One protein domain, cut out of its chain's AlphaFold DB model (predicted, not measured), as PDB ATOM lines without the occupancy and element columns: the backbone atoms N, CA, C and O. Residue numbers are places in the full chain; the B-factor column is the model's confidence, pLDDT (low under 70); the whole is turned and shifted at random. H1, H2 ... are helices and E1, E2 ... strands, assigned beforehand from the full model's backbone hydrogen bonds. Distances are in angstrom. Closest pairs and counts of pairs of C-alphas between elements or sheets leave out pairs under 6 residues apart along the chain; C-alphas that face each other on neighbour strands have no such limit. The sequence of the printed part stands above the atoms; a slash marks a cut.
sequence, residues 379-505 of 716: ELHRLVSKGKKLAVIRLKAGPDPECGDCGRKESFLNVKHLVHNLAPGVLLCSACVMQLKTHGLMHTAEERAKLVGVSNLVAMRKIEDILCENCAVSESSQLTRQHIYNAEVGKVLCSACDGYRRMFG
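What this domain is: This is residues 379 to 505 of the 716 residues of a protein of Pseudogymnoascus sp. VKM F-4515 (FW-2607) (UniProt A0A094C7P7). The model is a loose, elongated row of two small, loop-rich lobes with helix H3 between them, and the first residues of helix H1, 379 to 385, stick out free at one end. One lobe holds the long loop of residues 398 to 429 and the short helix H2; the other holds the small hairpin of E1 and E2, the helix H4 and the long loop of residues 461 to 483, with H3 over the hairpin. The printed part has 127 residues with four named helices and two named strands, in the order H1, H2, H3, E1, E2, H4, and the two strands make one antiparallel sheet, order E1 - E2. The class is mostly helix, though under half of the residues, 61, are in named elements. The radius of gyration of the C-alphas is 18.0 A, and the C-alphas span 56 by 30 by 22 A.

Where its parts are: H1 is residues 379 to 397, 26.6 A from first to last C-alpha, and begins at C-alpha 379 at (302.900, 313.082, 266.026). H2 is residues 430 to 439, 14.2 A long. H3 is residues 445 to 460, 22.5 A long, with C-alpha 445 at (308.846, 331.992, 236.451). E1 is residues 484 to 486 and E2 residues 491 to 493. H4 is residues 495 to 504, 14.2 A long, and ends at C-alpha 504 at (310.644, 321.389, 212.398).

How they stand to each other: H1 touches no helix, and it is apart from H2. Within the long link between them, residues 418 to 419 pair with residues 427 to 428, antiparallel. H2 and H3 are apart. The closest C-alphas of H3 and E1, those of Val 454 and Tyr 485, are 5.6 A apart. The closest C-alphas of H3 and E2, those of Leu 457 and Val 492, are 7.4 A apart. E1 and E2 are a hairpin, antiparallel neighbours at 138 degrees between directions; N 484 and O 493 are within hydrogen-bond range at 2.8 A, as are N 486 and O 491 at 2.8 A. The closest C-alphas of E1 and H4, those of Ile 484 and Ser 495, are 6.5 A apart. H3 and H4 are apart. In H1, H2, H3 and H4 every O i to N i+4 pair is within hydrogen-bond range.

The domain as a whole: The two C-alphas farthest apart, those of His 381 and Phe 504, are 57.0 A apart. The printed part has no cut. The links from H1 to H2, 32 residues, and from H3 to E1, 23 residues, are long. The mean pLDDT of the printed part is 86.8, and residues 379 to 387 and 478 to 480 are under 70.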
ATOM      1  N   GLU A 379     302.942 313.005 267.491       58.56
ATOM      2  CA  GLU A 379     302.900 313.082 266.026       58.56
ATOM      3  C   GLU A 379     301.461 313.143 265.501       58.56
ATOM      4  O   GLU A 379     301.171 313.958 264.621       58.56
ATOM      5  N   LEU A 380     300.541 312.387 266.104       52.88
ATOM      6  CA  LEU A 380     299.097 312.474 265.860       52.88
ATOM      7  C   LEU A 380     298.543 313.862 266.215       52.88
ATOM      8  O   LEU A 380     297.924 314.520 265.376       52.88
ATOM      9  N   HIS A 381     298.862 314.383 267.400       55.50
ATOM     10  CA  HIS A 381     298.531 315.750 267.802       55.50
ATOM     11  C   HIS A 381     299.120 316.786 266.844       55.50
ATOM     12  O   HIS A 381     298.471 317.786 266.522       55.50
ATOM     13  N   ARG A 382     300.335 316.552 266.333       63.34
ATOM     14  CA  ARG A 382     300.960 317.417 265.331       63.34
ATOM     15  C   ARG A 382     300.159 317.407 264.032       63.34
ATOM     16  O   ARG A 382     299.947 318.484 263.480       63.34
ATOM     17  N   LEU A 383     299.659 316.257 263.578       59.25
ATOM     18  CA  LEU A 383     298.777 316.149 262.408       59.25
ATOM     19  C   LEU A 383     297.448 316.894 262.622       59.25
ATOM     20  O   LEU A 383     297.052 317.693 261.772       59.25
ATOM     21  N   VAL A 384     296.818 316.747 263.790       57.97
ATOM     22  CA  VAL A 384     295.594 317.490 264.153       57.97
ATOM     23  C   VAL A 384     295.859 319.003 264.223       57.97
ATOM     24  O   VAL A 384     295.078 319.812 263.716       57.97
ATOM     25  N   SER A 385     297.000 319.413 264.786       69.62
ATOM     26  CA  SER A 385     297.411 320.822 264.850       69.62
ATOM     27  C   SER A 385     297.688 321.414 263.464       69.62
ATOM     28  O   SER A 385     297.358 322.574 263.216       69.62
ATOM     29  N   LYS A 386     298.234 320.618 262.531       68.25
ATOM     30  CA  LYS A 386     298.392 321.013 261.126       68.25
ATOM     31  C   LYS A 386     297.034 321.251 260.472       68.25
ATOM     32  O   LYS A 386     296.901 322.237 259.753       68.25
ATOM     33  N   GLY A 387     296.022 320.440 260.792       68.81
ATOM     34  CA  GLY A 387     294.638 320.669 260.363       68.81
ATOM     35  C   GLY A 387     294.086 322.026 260.818       68.81
ATOM     36  O   GLY A 387     293.561 322.785 260.005       68.81
ATOM     37  N   LYS A 388     294.291 322.398 262.092       74.69
ATOM     38  CA  LYS A 388     293.895 323.725 262.612       74.69
ATOM     39  C   LYS A 388     294.660 324.872 261.943       74.69
ATOM     40  O   LYS A 388     294.060 325.881 261.581       74.69
ATOM     41  N   LYS A 389     295.974 324.722 261.734       75.69
ATOM     42  CA  LYS A 389     296.796 325.723 261.026       75.69
ATOM     43  C   LYS A 389     296.336 325.916 259.581       75.69
ATOM     44  O   LYS A 389     296.242 327.052 259.126       75.69
ATOM     45  N   LEU A 390     295.999 324.828 258.889       78.94
ATOM     46  CA  LEU A 390     295.452 324.869 257.535       78.94
ATOM     47  C   LEU A 390     294.125 325.639 257.489       78.94
ATOM     48  O   LEU A 390     293.935 326.447 256.585       78.94
ATOM     49  N   ALA A 391     293.242 325.443 258.472       79.31
ATOM     50  CA  ALA A 391     291.981 326.179 258.560       79.31
ATOM     51  C   ALA A 391     292.190 327.697 258.729       79.31
ATOM     52  O   ALA A 391     291.531 328.482 258.055       79.31
ATOM     53  N   VAL A 392     293.151 328.120 259.561       82.56
ATOM     54  CA  VAL A 392     293.487 329.547 259.745       82.56
ATOM     55  C   VAL A 392     294.089 330.160 258.479       82.56
ATOM     56  O   VAL A 392     293.723 331.271 258.104       82.56
ATOM     57  N   ILE A 393     295.004 329.446 257.812       83.81
ATOM     58  CA  ILE A 393     295.610 329.905 256.552       83.81
ATOM     59  C   ILE A 393     294.528 330.066 255.479       83.81
ATOM     60  O   ILE A 393     294.494 331.087 254.799       83.81
ATOM     61  N   ARG A 394     293.598 329.108 255.379       83.50
ATOM     62  CA  ARG A 394     292.451 329.191 254.467       83.50
ATOM     63  C   ARG A 394     291.551 330.385 254.747       83.50
ATOM     64  O   ARG A 394     291.219 331.106 253.818       83.50
ATOM     65  N   LEU A 395     291.202 330.622 256.011       86.62
ATOM     66  CA  LEU A 395     290.345 331.748 256.386       86.62
ATOM     67  C   LEU A 395     290.939 333.093 255.936       86.62
ATOM     68  O   LEU A 395     290.207 333.971 255.500       86.62
ATOM     69  N   LYS A 396     292.270 333.237 256.001       89.38
ATOM     70  CA  LYS A 396     292.973 334.441 255.531       89.38
ATOM     71  C   LYS A 396     293.048 334.556 254.010       89.38
ATOM     72  O   LYS A 396     293.085 335.666 253.500       89.38
ATOM     73  N   ALA A 397     293.126 333.430 253.307       90.38
ATOM     74  CA  ALA A 397     293.323 333.405 251.862       90.38
ATOM     75  C   ALA A 397     292.020 333.617 251.060       90.38
ATOM     76  O   ALA A 397     292.081 333.851 249.858       90.38
ATOM     77  N   GLY A 398     290.858 333.583 251.722       93.44
ATOM     78  CA  GLY A 398     289.553 333.809 251.099       93.44
ATOM     79  C   GLY A 398     288.904 332.532 250.540       93.44
ATOM     80  O   GLY A 398     289.413 331.431 250.760       93.44
ATOM     81  N   PRO A 399     287.746 332.658 249.862       91.00
ATOM     82  CA  PRO A 399     286.939 331.518 249.410       91.00
ATOM     83  C   PRO A 399     287.519 330.771 248.199       91.00
ATOM     84  O   PRO A 399     287.212 329.596 248.030       91.00
ATOM     85  N   ASP A 400     288.351 331.428 247.384       92.88
ATOM     86  CA  ASP A 400     289.001 330.831 246.208       92.88
ATOM     87  C   ASP A 400     290.489 331.226 246.142       92.88
ATOM     88  O   ASP A 400     290.895 332.053 245.321       92.88
ATOM     89  N   PRO A 401     291.309 330.715 247.075       93.62
ATOM     90  CA  PRO A 401     292.694 331.131 247.207       93.62
ATOM     91  C   PRO A 401     293.546 330.645 246.034       93.62
ATOM     92  O   PRO A 401     293.433 329.502 245.591       93.62
ATOM     93  N   GLU A 402     294.476 331.484 245.585       93.38
ATOM     94  CA  GLU A 402     295.482 331.104 244.593       93.38
ATOM     95  C   GLU A 402     296.572 330.219 245.210       93.38
ATOM     96  O   GLU A 402     296.951 330.344 246.377       93.38
ATOM     97  N   CYS A 403     297.091 329.296 244.405       93.44
ATOM     98  CA  CYS A 403     298.273 328.522 244.736       93.44
ATOM     99  C   CYS A 403     299.464 329.480 244.792       93.44
ATOM    100  O   CYS A 403     299.842 330.047 243.773       93.44
ATOM    101  N   GLY A 404     300.109 329.621 245.947       92.75
ATOM    102  CA  GLY A 404     301.230 330.546 246.134       92.75
ATOM    103  C   GLY A 404     302.524 330.154 245.411       92.75
ATOM    104  O   GLY A 404     303.543 330.809 245.596       92.75
ATOM    105  N   ASP A 405     302.492 329.090 244.608       93.31
ATOM    106  CA  ASP A 405     303.540 328.760 243.646       93.31
ATOM    107  C   ASP A 405     303.074 329.069 242.220       93.31
ATOM    108  O   ASP A 405     303.444 330.084 241.648       93.31
ATOM    109  N   CYS A 406     302.204 328.235 241.645       91.19
ATOM    110  CA  CYS A 406     301.802 328.363 240.241       91.19
ATOM    111  C   CYS A 406     300.652 329.346 239.968       91.19
ATOM    112  O   CYS A 406     300.226 329.447 238.822       91.19
ATOM    113  N   GLY A 407     300.095 330.010 240.982       90.12
ATOM    114  CA  GLY A 407     299.001 330.981 240.834       90.12
ATOM    115  C   GLY A 407     297.629 330.388 240.487       90.12
ATOM    116  O   GLY A 407     296.657 331.121 240.361       90.12
ATOM    117  N   ARG A 408     297.504 329.062 240.330       88.81
ATOM    118  CA  ARG A 408     296.215 328.415 240.016       88.81
ATOM    119  C   ARG A 408     295.196 328.654 241.126       88.81
ATOM    120  O   ARG A 408     295.530 328.434 242.286       88.81
ATOM    121  N   LYS A 409     293.966 329.040 240.778       89.56
ATOM    122  CA  LYS A 409     292.861 329.158 241.744       89.56
ATOM    123  C   LYS A 409     292.327 327.788 242.146       89.56
ATOM    124  O   LYS A 409     292.346 326.845 241.352       89.56
ATOM    125  N   GLU A 410     291.860 327.692 243.383       90.19
ATOM    126  CA  GLU A 410     291.345 326.457 243.972       90.19
ATOM    127  C   GLU A 410     290.083 325.955 243.247       90.19
ATOM    128  O   GLU A 410     289.930 324.749 243.063       90.19
ATOM    129  N   SER A 411     289.246 326.860 242.736       88.56
ATOM    130  CA  SER A 411     288.045 326.578 241.934       88.56
ATOM    131  C   SER A 411     288.317 325.799 240.640       88.56
ATOM    132  O   SER A 411     287.435 325.099 240.135       88.56
ATOM    133  N   PHE A 412     289.542 325.855 240.109       80.38
ATOM    134  CA  PHE A 412     289.942 325.083 238.930       80.38
ATOM    135  C   PHE A 412     290.426 323.665 239.258       80.38
ATOM    136  O   PHE A 412     290.710 322.889 238.343       80.38
ATOM    137  N   LEU A 413     290.537 323.310 240.539       81.38
ATOM    138  CA  LEU A 413     291.109 322.049 240.992       81.38
ATOM    139  C   LEU A 413     290.056 321.176 241.675       81.38
ATOM    140  O   LEU A 413     289.249 321.634 242.473       81.38
ATOM    141  N   ASN A 414     290.142 319.865 241.446       79.94
ATOM    142  CA  ASN A 414     289.300 318.891 242.151       79.94
ATOM    143  C   ASN A 414     289.732 318.681 243.611       79.94
ATOM    144  O   ASN A 414     289.030 318.042 244.390       79.94
ATOM    145  N   VAL A 415     290.924 319.161 243.972       83.88
ATOM    146  CA  VAL A 415     291.505 318.988 245.299       83.88
ATOM    147  C   VAL A 415     291.887 320.344 245.846       83.88
ATOM    148  O   VAL A 415     292.598 321.121 245.210       83.88
ATOM    149  N   LYS A 416     291.449 320.562 247.079       89.31
ATOM    150  CA  LYS A 416     291.777 321.730 247.870       89.31
ATOM    151  C   LYS A 416     293.295 321.923 248.015       89.31
ATOM    152  O   LYS A 416     294.031 320.958 248.213       89.31
ATOM    153  N   HIS A 417     293.768 323.168 247.987       91.62
ATOM    154  CA  HIS A 417     295.167 323.511 248.245       91.62
ATOM    155  C   HIS A 417     295.638 322.995 249.617       91.62
ATOM    156  O   HIS A 417     294.881 322.918 250.591       91.62
ATOM    157  N   LEU A 418     296.908 322.631 249.710       89.06
ATOM    158  CA  LEU A 418     297.537 322.066 250.897       89.06
ATOM    159  C   LEU A 418     298.655 322.996 251.368       89.06
ATOM    160  O   LEU A 418     299.202 323.764 250.588       89.06
ATOM    161  N   VAL A 419     299.031 322.906 252.641       87.94
ATOM    162  CA  VAL A 419     300.199 323.623 253.172       87.94
ATOM    163  C   VAL A 419     301.339 322.628 253.311       87.94
ATOM    164  O   VAL A 419     301.193 321.607 253.986       87.94
ATOM    165  N   HIS A 420     302.476 322.920 252.683       87.06
ATOM    166  CA  HIS A 420     303.669 322.083 252.775       87.06
ATOM    167  C   HIS A 420     304.605 322.574 253.889       87.06
ATOM    168  O   HIS A 420     304.708 323.771 254.144       87.06
ATOM    169  N   ASN A 421     305.330 321.662 254.547       81.50
ATOM    170  CA  ASN A 421     306.206 322.037 255.669       81.50
ATOM    171  C   ASN A 421     307.390 322.921 255.231       81.50
ATOM    172  O   ASN A 421     307.871 323.704 256.041       81.50
ATOM    173  N   LEU A 422     307.851 322.790 253.977       82.94
ATOM    174  CA  LEU A 422     308.941 323.608 253.412       82.94
ATOM    175  C   LEU A 422     308.484 325.009 252.972       82.94
ATOM    176  O   LEU A 422     309.319 325.873 252.746       82.94
ATOM    177  N   ALA A 423     307.172 325.238 252.867       87.12
ATOM    178  CA  ALA A 423     306.582 326.528 252.516       87.12
ATOM    179  C   ALA A 423     305.456 326.870 253.512       87.12
ATOM    180  O   ALA A 423     304.273 326.884 253.154       87.12
ATOM    181  N   PRO A 424     305.788 327.069 254.804       86.44
ATOM    182  CA  PRO A 424     304.786 327.313 255.831       86.44
ATOM    183  C   PRO A 424     304.020 328.609 255.544       86.44
ATOM    184  O   PRO A 424     304.609 329.638 255.234       86.44
ATOM    185  N   GLY A 425     302.693 328.554 255.673       88.38
ATOM    186  CA  GLY A 425     301.819 329.702 255.401       88.38
ATOM    187  C   GLY A 425     301.399 329.851 253.938       88.38
ATOM    188  O   GLY A 425     300.513 330.653 253.664       88.38
ATOM    189  N   VAL A 426     301.963 329.059 253.022       92.06
ATOM    190  CA  VAL A 426     301.627 329.098 251.595       92.06
ATOM    191  C   VAL A 426     300.678 327.950 251.250       92.06
ATOM    192  O   VAL A 426     300.933 326.793 251.592       92.06
ATOM    193  N   LEU A 427     299.570 328.269 250.578       94.00
ATOM    194  CA  LEU A 427     298.656 327.283 250.005       94.00
ATOM    195  C   LEU A 427     299.185 326.836 248.645       94.00
ATOM    196  O   LEU A 427     299.445 327.662 247.781       94.00
ATOM    197  N   LEU A 428     299.343 325.533 248.453       93.38
ATOM    198  CA  LEU A 428     299.900 324.934 247.249       93.38
ATOM    199  C   LEU A 428     298.922 323.917 246.663       93.38
ATOM    200  O   LEU A 428     298.358 323.094 247.384       93.38
ATOM    201  N   CYS A 429     298.745 323.916 245.346       93.56
ATOM    202  CA  CYS A 429     298.039 322.835 244.666       93.56
ATOM    203  C   CYS A 429     298.823 321.521 244.765       93.56
ATOM    204  O   CYS A 429     300.043 321.525 244.933       93.56
ATOM    205  N   SER A 430     298.137 320.386 244.610       87.50
ATOM    206  CA  SER A 430     298.736 319.047 244.731       87.50
ATOM    207  C   SER A 430     300.004 318.875 243.885       87.50
ATOM    208  O   SER A 430     301.012 318.382 244.383       87.50
ATOM    209  N   ALA A 431     299.998 319.357 242.641       88.25
ATOM    210  CA  ALA A 431     301.168 319.305 241.765       88.25
ATOM    211  C   ALA A 431     302.358 320.142 242.279       88.25
ATOM    212  O   ALA A 431     303.488 319.667 242.243       88.25
ATOM    213  N   CYS A 432     302.126 321.346 242.817       92.56
ATOM    214  CA  CYS A 432     303.188 322.179 243.397       92.56
ATOM    215  C   CYS A 432     303.727 321.596 244.704       92.56
ATOM    216  O   CYS A 432     304.925 321.664 244.958       92.56
ATOM    217  N   VAL A 433     302.873 320.956 245.509       90.12
ATOM    218  CA  VAL A 433     303.325 320.189 246.679       90.12
ATOM    219  C   VAL A 433     304.254 319.057 246.255       90.12
ATOM    220  O   VAL A 433     305.290 318.861 246.884       90.12
ATOM    221  N   MET A 434     303.907 318.328 245.192       85.50
ATOM    222  CA  MET A 434     304.746 317.250 244.669       85.50
ATOM    223  C   MET A 434     306.071 317.777 244.113       85.50
ATOM    224  O   MET A 434     307.108 317.234 244.474       85.50
ATOM    225  N   GLN A 435     306.064 318.862 243.332       89.12
ATOM    226  CA  GLN A 435     307.289 319.513 242.848       89.12
ATOM    227  C   GLN A 435     308.208 319.898 244.011       89.12
ATOM    228  O   GLN A 435     309.374 319.508 244.046       89.12
ATOM    229  N   LEU A 436     307.658 320.600 245.005       89.25
ATOM    230  CA  LEU A 436     308.401 321.051 246.175       89.25
ATOM    231  C   LEU A 436     308.928 319.876 247.010       89.25
ATOM    232  O   LEU A 436     310.018 319.961 247.568       89.25
ATOM    233  N   LYS A 437     308.181 318.770 247.096       84.88
ATOM    234  CA  LYS A 437     308.609 317.550 247.790       84.88
ATOM    235  C   LYS A 437     309.734 316.826 247.045       84.88
ATOM    236  O   LYS A 437     310.656 316.344 247.693       84.88
ATOM    237  N   THR A 438     309.650 316.741 245.719       84.81
ATOM    238  CA  THR A 438     310.604 316.001 244.878       84.81
ATOM    239  C   THR A 438     311.900 316.776 244.661       84.81
ATOM    240  O   THR A 438     312.981 316.206 244.772       84.81
ATOM    241  N   HIS A 439     311.803 318.073 244.369       86.50
ATOM    242  CA  HIS A 439     312.943 318.899 243.965       86.50
ATOM    243  C   HIS A 439     313.416 319.864 245.056       86.50
ATOM    244  O   HIS A 439     314.464 320.486 244.907       86.50
ATOM    245  N   GLY A 440     312.657 320.025 246.145       90.56
ATOM    246  CA  GLY A 440     312.991 320.962 247.222       90.56
ATOM    247  C   GLY A 440     312.851 322.440 246.841       90.56
ATOM    248  O   GLY A 440     313.212 323.303 247.637       90.56
ATOM    249  N   LEU A 441     312.333 322.742 245.647       91.81
ATOM    250  CA  LEU A 441     312.235 324.089 245.087       91.81
ATOM    251  C   LEU A 441     310.842 324.328 244.484       91.81
ATOM    252  O   LEU A 441     310.159 323.394 244.062       91.81
ATOM    253  N   MET A 442     310.427 325.594 244.475       92.06
ATOM    254  CA  MET A 442     309.202 326.080 243.823       92.06
ATOM    255  C   MET A 442     309.432 326.224 242.311       92.06
ATOM    256  O   MET A 442     310.582 326.243 241.866       92.06
ATOM    257  N   HIS A 443     308.366 326.360 241.520       91.56
ATOM    258  CA  HIS A 443     308.510 326.531 240.074       91.56
ATOM    259  C   HIS A 443     309.203 327.862 239.738       91.56
ATOM    260  O   HIS A 443     308.925 328.913 240.332       91.56
ATOM    261  N   THR A 444     310.077 327.829 238.736       91.62
ATOM    262  CA  THR A 444     310.643 329.024 238.100       91.62
ATOM    263  C   THR A 444     309.546 329.855 237.426       91.62
ATOM    264  O   THR A 444     308.444 329.372 237.162       91.62
ATOM    265  N   ALA A 445     309.823 331.126 237.119       87.00
ATOM    266  CA  ALA A 445     308.846 331.992 236.451       87.00
ATOM    267  C   ALA A 445     308.362 331.414 235.108       87.00
ATOM    268  O   ALA A 445     307.171 331.480 234.807       87.00
ATOM    269  N   GLU A 446     309.266 330.794 234.346       85.88
ATOM    270  CA  GLU A 446     308.937 330.124 233.089       85.88
ATOM    271  C   GLU A 446     308.014 328.928 233.321       85.88
ATOM    272  O   GLU A 446     306.951 328.854 232.713       85.88
ATOM    273  N   GLU A 447     308.359 328.021 234.238       88.19
ATOM    274  CA  GLU A 447     307.525 326.858 234.567       88.19
ATOM    275  C   GLU A 447     306.138 327.259 235.085       88.19
ATOM    276  O   GLU A 447     305.138 326.634 234.721       88.19
ATOM    277  N   ARG A 448     306.053 328.338 235.878       88.06
ATOM    278  CA  ARG A 448     304.772 328.912 236.311       88.06
ATOM    279  C   ARG A 448     303.929 329.351 235.119       88.06
ATOM    280  O   ARG A 448     302.758 328.983 235.056       88.06
ATOM    281  N   ALA A 449     304.514 330.056 234.151       84.62
ATOM    282  CA  ALA A 449     303.805 330.454 232.935       84.62
ATOM    283  C   ALA A 449     303.292 329.236 232.140       84.62
ATOM    284  O   ALA A 449     302.162 329.259 231.644       84.62
ATOM    285  N   LYS A 450     304.059 328.133 232.085       87.88
ATOM    286  CA  LYS A 450     303.608 326.873 231.457       87.88
ATOM    287  C   LYS A 450     302.384 326.293 232.164       87.88
ATOM    288  O   LYS A 450     301.406 325.939 231.512       87.88
ATOM    289  N   LEU A 451     302.423 326.213 233.496       85.12
ATOM    290  CA  LEU A 451     301.321 325.678 234.302       85.12
ATOM    291  C   LEU A 451     300.054 326.531 234.208       85.12
ATOM    292  O   LEU A 451     298.955 325.974 234.137       85.12
ATOM    293  N   VAL A 452     300.196 327.858 234.196       85.75
ATOM    294  CA  VAL A 452     299.075 328.784 233.996       85.75
ATOM    295  C   VAL A 452     298.452 328.570 232.619       85.75
ATOM    296  O   VAL A 452     297.243 328.381 232.536       85.75
ATOM    297  N   GLY A 453     299.259 328.480 231.556       88.25
ATOM    298  CA  GLY A 453     298.753 328.213 230.207       88.25
ATOM    299  C   GLY A 453     297.992 326.888 230.090       88.25
ATOM    300  O   GLY A 453     296.884 326.852 229.558       88.25
ATOM    301  N   VAL A 454     298.518 325.809 230.683       88.50
ATOM    302  CA  VAL A 454     297.813 324.514 230.747       88.50
ATOM    303  C   VAL A 454     296.502 324.622 231.534       88.50
ATOM    304  O   VAL A 454     295.509 323.999 231.170       88.50
ATOM    305  N   SER A 455     296.472 325.413 232.605       84.00
ATOM    306  CA  SER A 455     295.270 325.562 233.436       84.00
ATOM    307  C   SER A 455     294.186 326.368 232.747       84.00
ATOM    308  O   SER A 455     293.022 325.990 232.822       84.00
ATOM    309  N   ASN A 456     294.572 327.425 232.033       87.25
ATOM    310  CA  ASN A 456     293.660 328.197 231.201       87.25
ATOM    311  C   ASN A 456     293.047 327.310 230.115       87.25
ATOM    312  O   ASN A 456     291.835 327.331 229.942       87.25
ATOM    313  N   LEU A 457     293.846 326.450 229.470       91.62
ATOM    314  CA  LEU A 457     293.336 325.459 228.519       91.62
ATOM    315  C   LEU A 457     292.312 324.506 229.167       91.62
ATOM    316  O   LEU A 457     291.247 324.268 228.606       91.62
ATOM    317  N   VAL A 458     292.594 323.985 230.367       86.56
ATOM    318  CA  VAL A 458     291.644 323.126 231.104       86.56
ATOM    319  C   VAL A 458     290.369 323.882 231.494       86.56
ATOM    320  O   VAL A 458     289.291 323.292 231.479       86.56
ATOM    321  N   ALA A 459     290.470 325.164 231.845       84.75
ATOM    322  CA  ALA A 459     289.317 325.999 232.164       84.75
ATOM    323  C   ALA A 459     288.462 326.286 230.921       84.75
ATOM    324  O   ALA A 459     287.249 326.104 230.979       84.75
ATOM    325  N   MET A 460     289.086 326.652 229.796       88.31
ATOM    326  CA  MET A 460     288.393 326.903 228.529       88.31
ATOM    327  C   MET A 460     287.606 325.676 228.059       88.31
ATOM    328  O   MET A 460     286.461 325.827 227.655       88.31
ATOM    329  N   ARG A 461     288.143 324.456 228.232       91.50
ATOM    330  CA  ARG A 461     287.440 323.199 227.887       91.50
ATOM    331  C   ARG A 461     286.087 323.020 228.567       91.50
ATOM    332  O   ARG A 461     285.286 322.212 228.115       91.50
ATOM    333  N   LYS A 462     285.855 323.699 229.694       87.38
ATOM    334  CA  LYS A 462     284.579 323.641 230.418       87.38
ATOM    335  C   LYS A 462     283.545 324.629 229.880       87.38
ATOM    336  O   LYS A 462     282.377 324.494 230.223       87.38
ATOM    337  N   ILE A 463     283.977 325.641 229.130       89.62
ATOM    338  CA  ILE A 463     283.156 326.796 228.745       89.62
ATOM    339  C   ILE A 463     282.890 326.787 227.238       89.62
ATOM    340  O   ILE A 463     281.779 327.094 226.816       89.62
ATOM    341  N   GLU A 464     283.887 326.428 226.431       92.31
ATOM    342  CA  GLU A 464     283.822 326.511 224.975       92.31
ATOM    343  C   GLU A 464     284.630 325.405 224.282       92.31
ATOM    344  O   GLU A 464     285.457 324.719 224.890       92.31
ATOM    345  N   ASP A 465     284.372 325.229 222.986       93.25
ATOM    346  CA  ASP A 465     285.116 324.298 222.144       93.25
ATOM    347  C   ASP A 465     286.507 324.861 221.821       93.25
ATOM    348  O   ASP A 465     286.656 325.984 221.334       93.25
ATOM    349  N   ILE A 466     287.543 324.074 222.102       95.19
ATOM    350  CA  ILE A 466     288.928 324.507 221.934       95.19
ATOM    351  C   ILE A 466     289.327 324.414 220.465       95.19
ATOM    352  O   ILE A 466     289.299 323.337 219.869       95.19
ATOM    353  N   LEU A 467     289.790 325.529 219.902       94.75
ATOM    354  CA  LEU A 467     290.341 325.577 218.551       94.75
ATOM    355  C   LEU A 467     291.871 325.585 218.583       94.75
ATOM    356  O   LEU A 467     292.500 326.284 219.376       94.75
ATOM    357  N   CYS A 468     292.491 324.845 217.666       94.75
ATOM    358  CA  CYS A 468     293.922 324.964 217.404       94.75
ATOM    359  C   CYS A 468     294.251 326.368 216.889       94.75
ATOM    360  O   CYS A 468     293.821 326.734 215.798       94.75
ATOM    361  N   GLU A 469     295.113 327.108 217.578       96.19
ATOM    362  CA  GLU A 469     295.529 328.451 217.153       96.19
ATOM    363  C   GLU A 469     296.353 328.464 215.856       96.19
ATOM    364  O   GLU A 469     296.560 329.523 215.268       96.19
ATOM    365  N   ASN A 470     296.839 327.303 215.399       95.44
ATOM    366  CA  ASN A 470     297.535 327.199 214.118       95.44
ATOM    367  C   ASN A 470     296.598 326.838 212.956       95.44
ATOM    368  O   ASN A 470     296.628 327.506 211.934       95.44
ATOM    369  N   CYS A 471     295.783 325.784 213.077       93.19
ATOM    370  CA  CYS A 471     294.963 325.287 211.958       93.19
ATOM    371  C   CYS A 471     293.448 325.423 212.146       93.19
ATOM    372  O   CYS A 471     292.697 324.888 211.335       93.19
ATOM    373  N   ALA A 472     293.004 326.097 213.209       93.19
ATOM    374  CA  ALA A 472     291.602 326.316 213.572       93.19
ATOM    375  C   ALA A 472     290.754 325.036 213.726       93.19
ATOM    376  O   ALA A 472     289.532 325.108 213.810       93.19
ATOM    377  N   VAL A 473     291.379 323.853 213.769       89.75
ATOM    378  CA  VAL A 473     290.659 322.595 213.985       89.75
ATOM    379  C   VAL A 473     290.111 322.550 215.408       89.75
ATOM    380  O   VAL A 473     290.835 322.834 216.360       89.75
ATOM    381  N   SER A 474     288.844 322.174 215.530       91.38
ATOM    382  CA  SER A 474     288.143 322.004 216.802       91.38
ATOM    383  C   SER A 474     288.598 320.744 217.551       91.38
ATOM    384  O   SER A 474     288.902 319.722 216.922       91.38
ATOM    385  N   GLU A 475     288.649 320.791 218.885       90.62
ATOM    386  CA  GLU A 475     288.948 319.642 219.751       90.62
ATOM    387  C   GLU A 475     287.879 318.560 219.632       90.62
ATOM    388  O   GLU A 475     288.236 317.391 219.484       90.62
ATOM    389  N   SER A 476     286.599 318.944 219.560       86.38
ATOM    390  CA  SER A 476     285.485 318.003 219.374       86.38
ATOM    391  C   SER A 476     285.583 317.179 218.079       86.38
ATOM    392  O   SER A 476     285.114 316.046 218.012       86.38
ATOM    393  N   SER A 477     286.264 317.701 217.053       78.44
ATOM    394  CA  SER A 477     286.462 317.000 215.776       78.44
ATOM    395  C   SER A 477     287.556 315.915 215.801       78.44
ATOM    396  O   SER A 477     287.729 315.179 214.821       78.44
ATOM    397  N   GLN A 478     288.345 315.815 216.881       67.75
ATOM    398  CA  GLN A 478     289.452 314.861 216.997       67.75
ATOM    399  C   GLN A 478     289.074 313.675 217.882       67.75
ATOM    400  O   GLN A 478     289.139 313.752 219.100       67.75
ATOM    401  N   LEU A 479     288.794 312.534 217.248       62.66
ATOM    402  CA  LEU A 479     288.377 311.290 217.912       62.66
ATOM    403  C   LEU A 479     289.344 310.750 218.984       62.66
ATOM    404  O   LEU A 479     288.948 309.886 219.755       62.66
ATOM    405  N   THR A 480     290.617 311.167 219.016       58.97
ATOM    406  CA  THR A 480     291.627 310.467 219.836       58.97
ATOM    407  C   THR A 480     292.623 311.337 220.593       58.97
ATOM    408  O   THR A 480     293.386 310.791 221.389       58.97
ATOM    409  N   ARG A 481     292.693 312.660 220.373       74.00
ATOM    410  CA  ARG A 481     293.732 313.490 221.015       74.00
ATOM    411  C   ARG A 481     293.247 314.887 221.373       74.00
ATOM    412  O   ARG A 481     292.790 315.633 220.516       74.00
ATOM    413  N   GLN A 482     293.470 315.237 222.634       89.94
ATOM    414  CA  GLN A 482     293.269 316.575 223.167       89.94
ATOM    415  C   GLN A 482     294.288 317.576 222.589       89.94
ATOM    416  O   GLN A 482     295.428 317.222 222.268       89.94
ATOM    417  N   HIS A 483     293.875 318.835 222.472       94.25
ATOM    418  CA  HIS A 483     294.749 319.976 222.225       94.25
ATOM    419  C   HIS A 483     295.766 320.133 223.362       94.25
ATOM    420  O   HIS A 483     295.542 319.738 224.508       94.25
ATOM    421  N   ILE A 484     296.924 320.695 223.038       93.94
ATOM    422  CA  ILE A 484     298.064 320.806 223.942       93.94
ATOM    423  C   ILE A 484     298.483 322.269 223.978       93.94
ATOM    424  O   ILE A 484     298.655 322.901 222.938       93.94
ATOM    425  N   TYR A 485     298.671 322.810 225.179       95.56
ATOM    426  CA  TYR A 485     299.306 324.111 225.340       95.56
ATOM    427  C   TYR A 485     300.813 323.967 225.106       95.56
ATOM    428  O   TYR A 485     301.505 323.298 225.878       95.56
ATOM    429  N   ASN A 486     301.324 324.581 224.040       95.06
ATOM    430  CA  ASN A 486     302.748 324.607 223.750       95.06
ATOM    431  C   ASN A 486     303.391 325.821 224.430       95.06
ATOM    432  O   ASN A 486     303.205 326.975 224.040       95.06
ATOM    433  N   ALA A 487     304.177 325.524 225.458       89.75
ATOM    434  CA  ALA A 487     304.817 326.506 226.313       89.75
ATOM    435  C   ALA A 487     305.867 327.389 225.627       89.75
ATOM    436  O   ALA A 487     306.077 328.510 226.075       89.75
ATOM    437  N   GLU A 488     306.545 326.898 224.590       90.38
ATOM    438  CA  GLU A 488     307.603 327.660 223.912       90.38
ATOM    439  C   GLU A 488     307.030 328.864 223.163       90.38
ATOM    440  O   GLU A 488     307.714 329.860 222.947       90.38
ATOM    441  N   VAL A 489     305.764 328.766 222.758       93.94
ATOM    442  CA  VAL A 489     305.124 329.720 221.845       93.94
ATOM    443  C   VAL A 489     303.907 330.383 222.466       93.94
ATOM    444  O   VAL A 489     303.374 331.326 221.891       93.94
ATOM    445  N   GLY A 490     303.472 329.883 223.625       94.56
ATOM    446  CA  GLY A 490     302.318 330.385 224.357       94.56
ATOM    447  C   GLY A 490     300.987 330.154 223.646       94.56
ATOM    448  O   GLY A 490     300.097 330.981 223.794       94.56
ATOM    449  N   LYS A 491     300.861 329.074 222.861       96.00
ATOM    450  CA  LYS A 491     299.683 328.790 222.020       96.00
ATOM    451  C   LYS A 491     299.073 327.426 222.304       96.00
ATOM    452  O   LYS A 491     299.796 326.463 222.574       96.00
ATOM    453  N   VAL A 492     297.758 327.310 222.147       96.25
ATOM    454  CA  VAL A 492     297.041 326.028 222.143       96.25
ATOM    455  C   VAL A 492     297.079 325.412 220.745       96.25
ATOM    456  O   VAL A 492     296.538 325.951 219.782       96.25
ATOM    457  N   LEU A 493     297.716 324.250 220.615       95.75
ATOM    458  CA  LEU A 493     297.915 323.562 219.340       95.75
ATOM    459  C   LEU A 493     297.272 322.176 219.361       95.75
ATOM    460  O   LEU A 493     297.315 321.466 220.364       95.75
ATOM    461  N   CYS A 494     296.716 321.734 218.232       94.25
ATOM    462  CA  CYS A 494     296.334 320.331 218.104       94.25
ATOM    463  C   CYS A 494     297.574 319.432 218.094       94.25
ATOM    464  O   CYS A 494     298.661 319.859 217.693       94.25
ATOM    465  N   SER A 495     297.405 318.161 218.462       93.00
ATOM    466  CA  SER A 495     298.514 317.203 218.562       93.00
ATOM    467  C   SER A 495     299.377 317.109 217.289       93.00
ATOM    468  O   SER A 495     300.593 316.941 217.377       93.00
ATOM    469  N   ALA A 496     298.782 317.273 216.100       91.44
ATOM    470  CA  ALA A 496     299.509 317.298 214.830       91.44
ATOM    471  C   ALA A 496     300.320 318.590 214.607       91.44
ATOM    472  O   ALA A 496     301.433 318.521 214.085       91.44
ATOM    473  N   CYS A 497     299.787 319.760 214.980       94.56
ATOM    474  CA  CYS A 497     300.509 321.032 214.855       94.56
ATOM    475  C   CYS A 497     301.646 321.122 215.874       94.56
ATOM    476  O   CYS A 497     302.753 321.504 215.505       94.56
ATOM    477  N   ASP A 498     301.397 320.696 217.112       95.19
ATOM    478  CA  ASP A 498     302.420 320.610 218.153       95.19
ATOM    479  C   ASP A 498     303.553 319.647 217.758       95.19
ATOM    480  O   ASP A 498     304.728 320.006 217.813       95.19
ATOM    481  N   GLY A 499     303.215 318.446 217.268       92.62
ATOM    482  CA  GLY A 499     304.207 317.478 216.794       92.62
ATOM    483  C   GLY A 499     305.028 317.991 215.607       92.62
ATOM    484  O   GLY A 499     306.248 317.841 215.593       92.62
ATOM    485  N   TYR A 500     304.386 318.641 214.629       94.50
ATOM    486  CA  TYR A 500     305.089 319.262 213.503       94.50
ATOM    487  C   TYR A 500     306.061 320.343 213.983       94.50
ATOM    488  O   TYR A 500     307.218 320.369 213.562       94.50
ATOM    489  N   ARG A 501     305.621 321.199 214.908       95.25
ATOM    490  CA  ARG A 501     306.456 322.270 215.442       95.25
ATOM    491  C   ARG A 501     307.648 321.740 216.229       95.25
ATOM    492  O   ARG A 501     308.756 322.206 215.995       95.25
ATOM    493  N   ARG A 502     307.457 320.720 217.070       92.38
ATOM    494  CA  ARG A 502     308.562 320.046 217.774       92.38
ATOM    495  C   ARG A 502     309.589 319.432 216.820       92.38
ATOM    496  O   ARG A 502     310.773 319.436 217.131       92.38
ATOM    497  N   MET A 503     309.159 318.926 215.662       92.12
ATOM    498  CA  MET A 503     310.067 318.335 214.667       92.12
ATOM    499  C   MET A 503     310.799 319.371 213.805       92.12
ATOM    500  O   MET A 503     311.957 319.159 213.458       92.12
ATOM    501  N   PHE A 504     310.132 320.463 213.418       93.88
ATOM    502  CA  PHE A 504     310.644 321.389 212.398       93.88
ATOM    503  C   PHE A 504     310.915 322.812 212.907       93.88
ATOM    504  O   PHE A 504     311.344 323.658 212.125       93.88
ATOM    505  N   GLY A 505     310.632 323.110 214.177       94.31
ATOM    506  CA  GLY A 505     310.827 324.429 214.789       94.31
ATOM    507  C   GLY A 505     309.913 325.537 214.247       94.31
ATOM    508  O   GLY A 505     310.139 326.711 214.528       94.31
TER     509      GLY A 505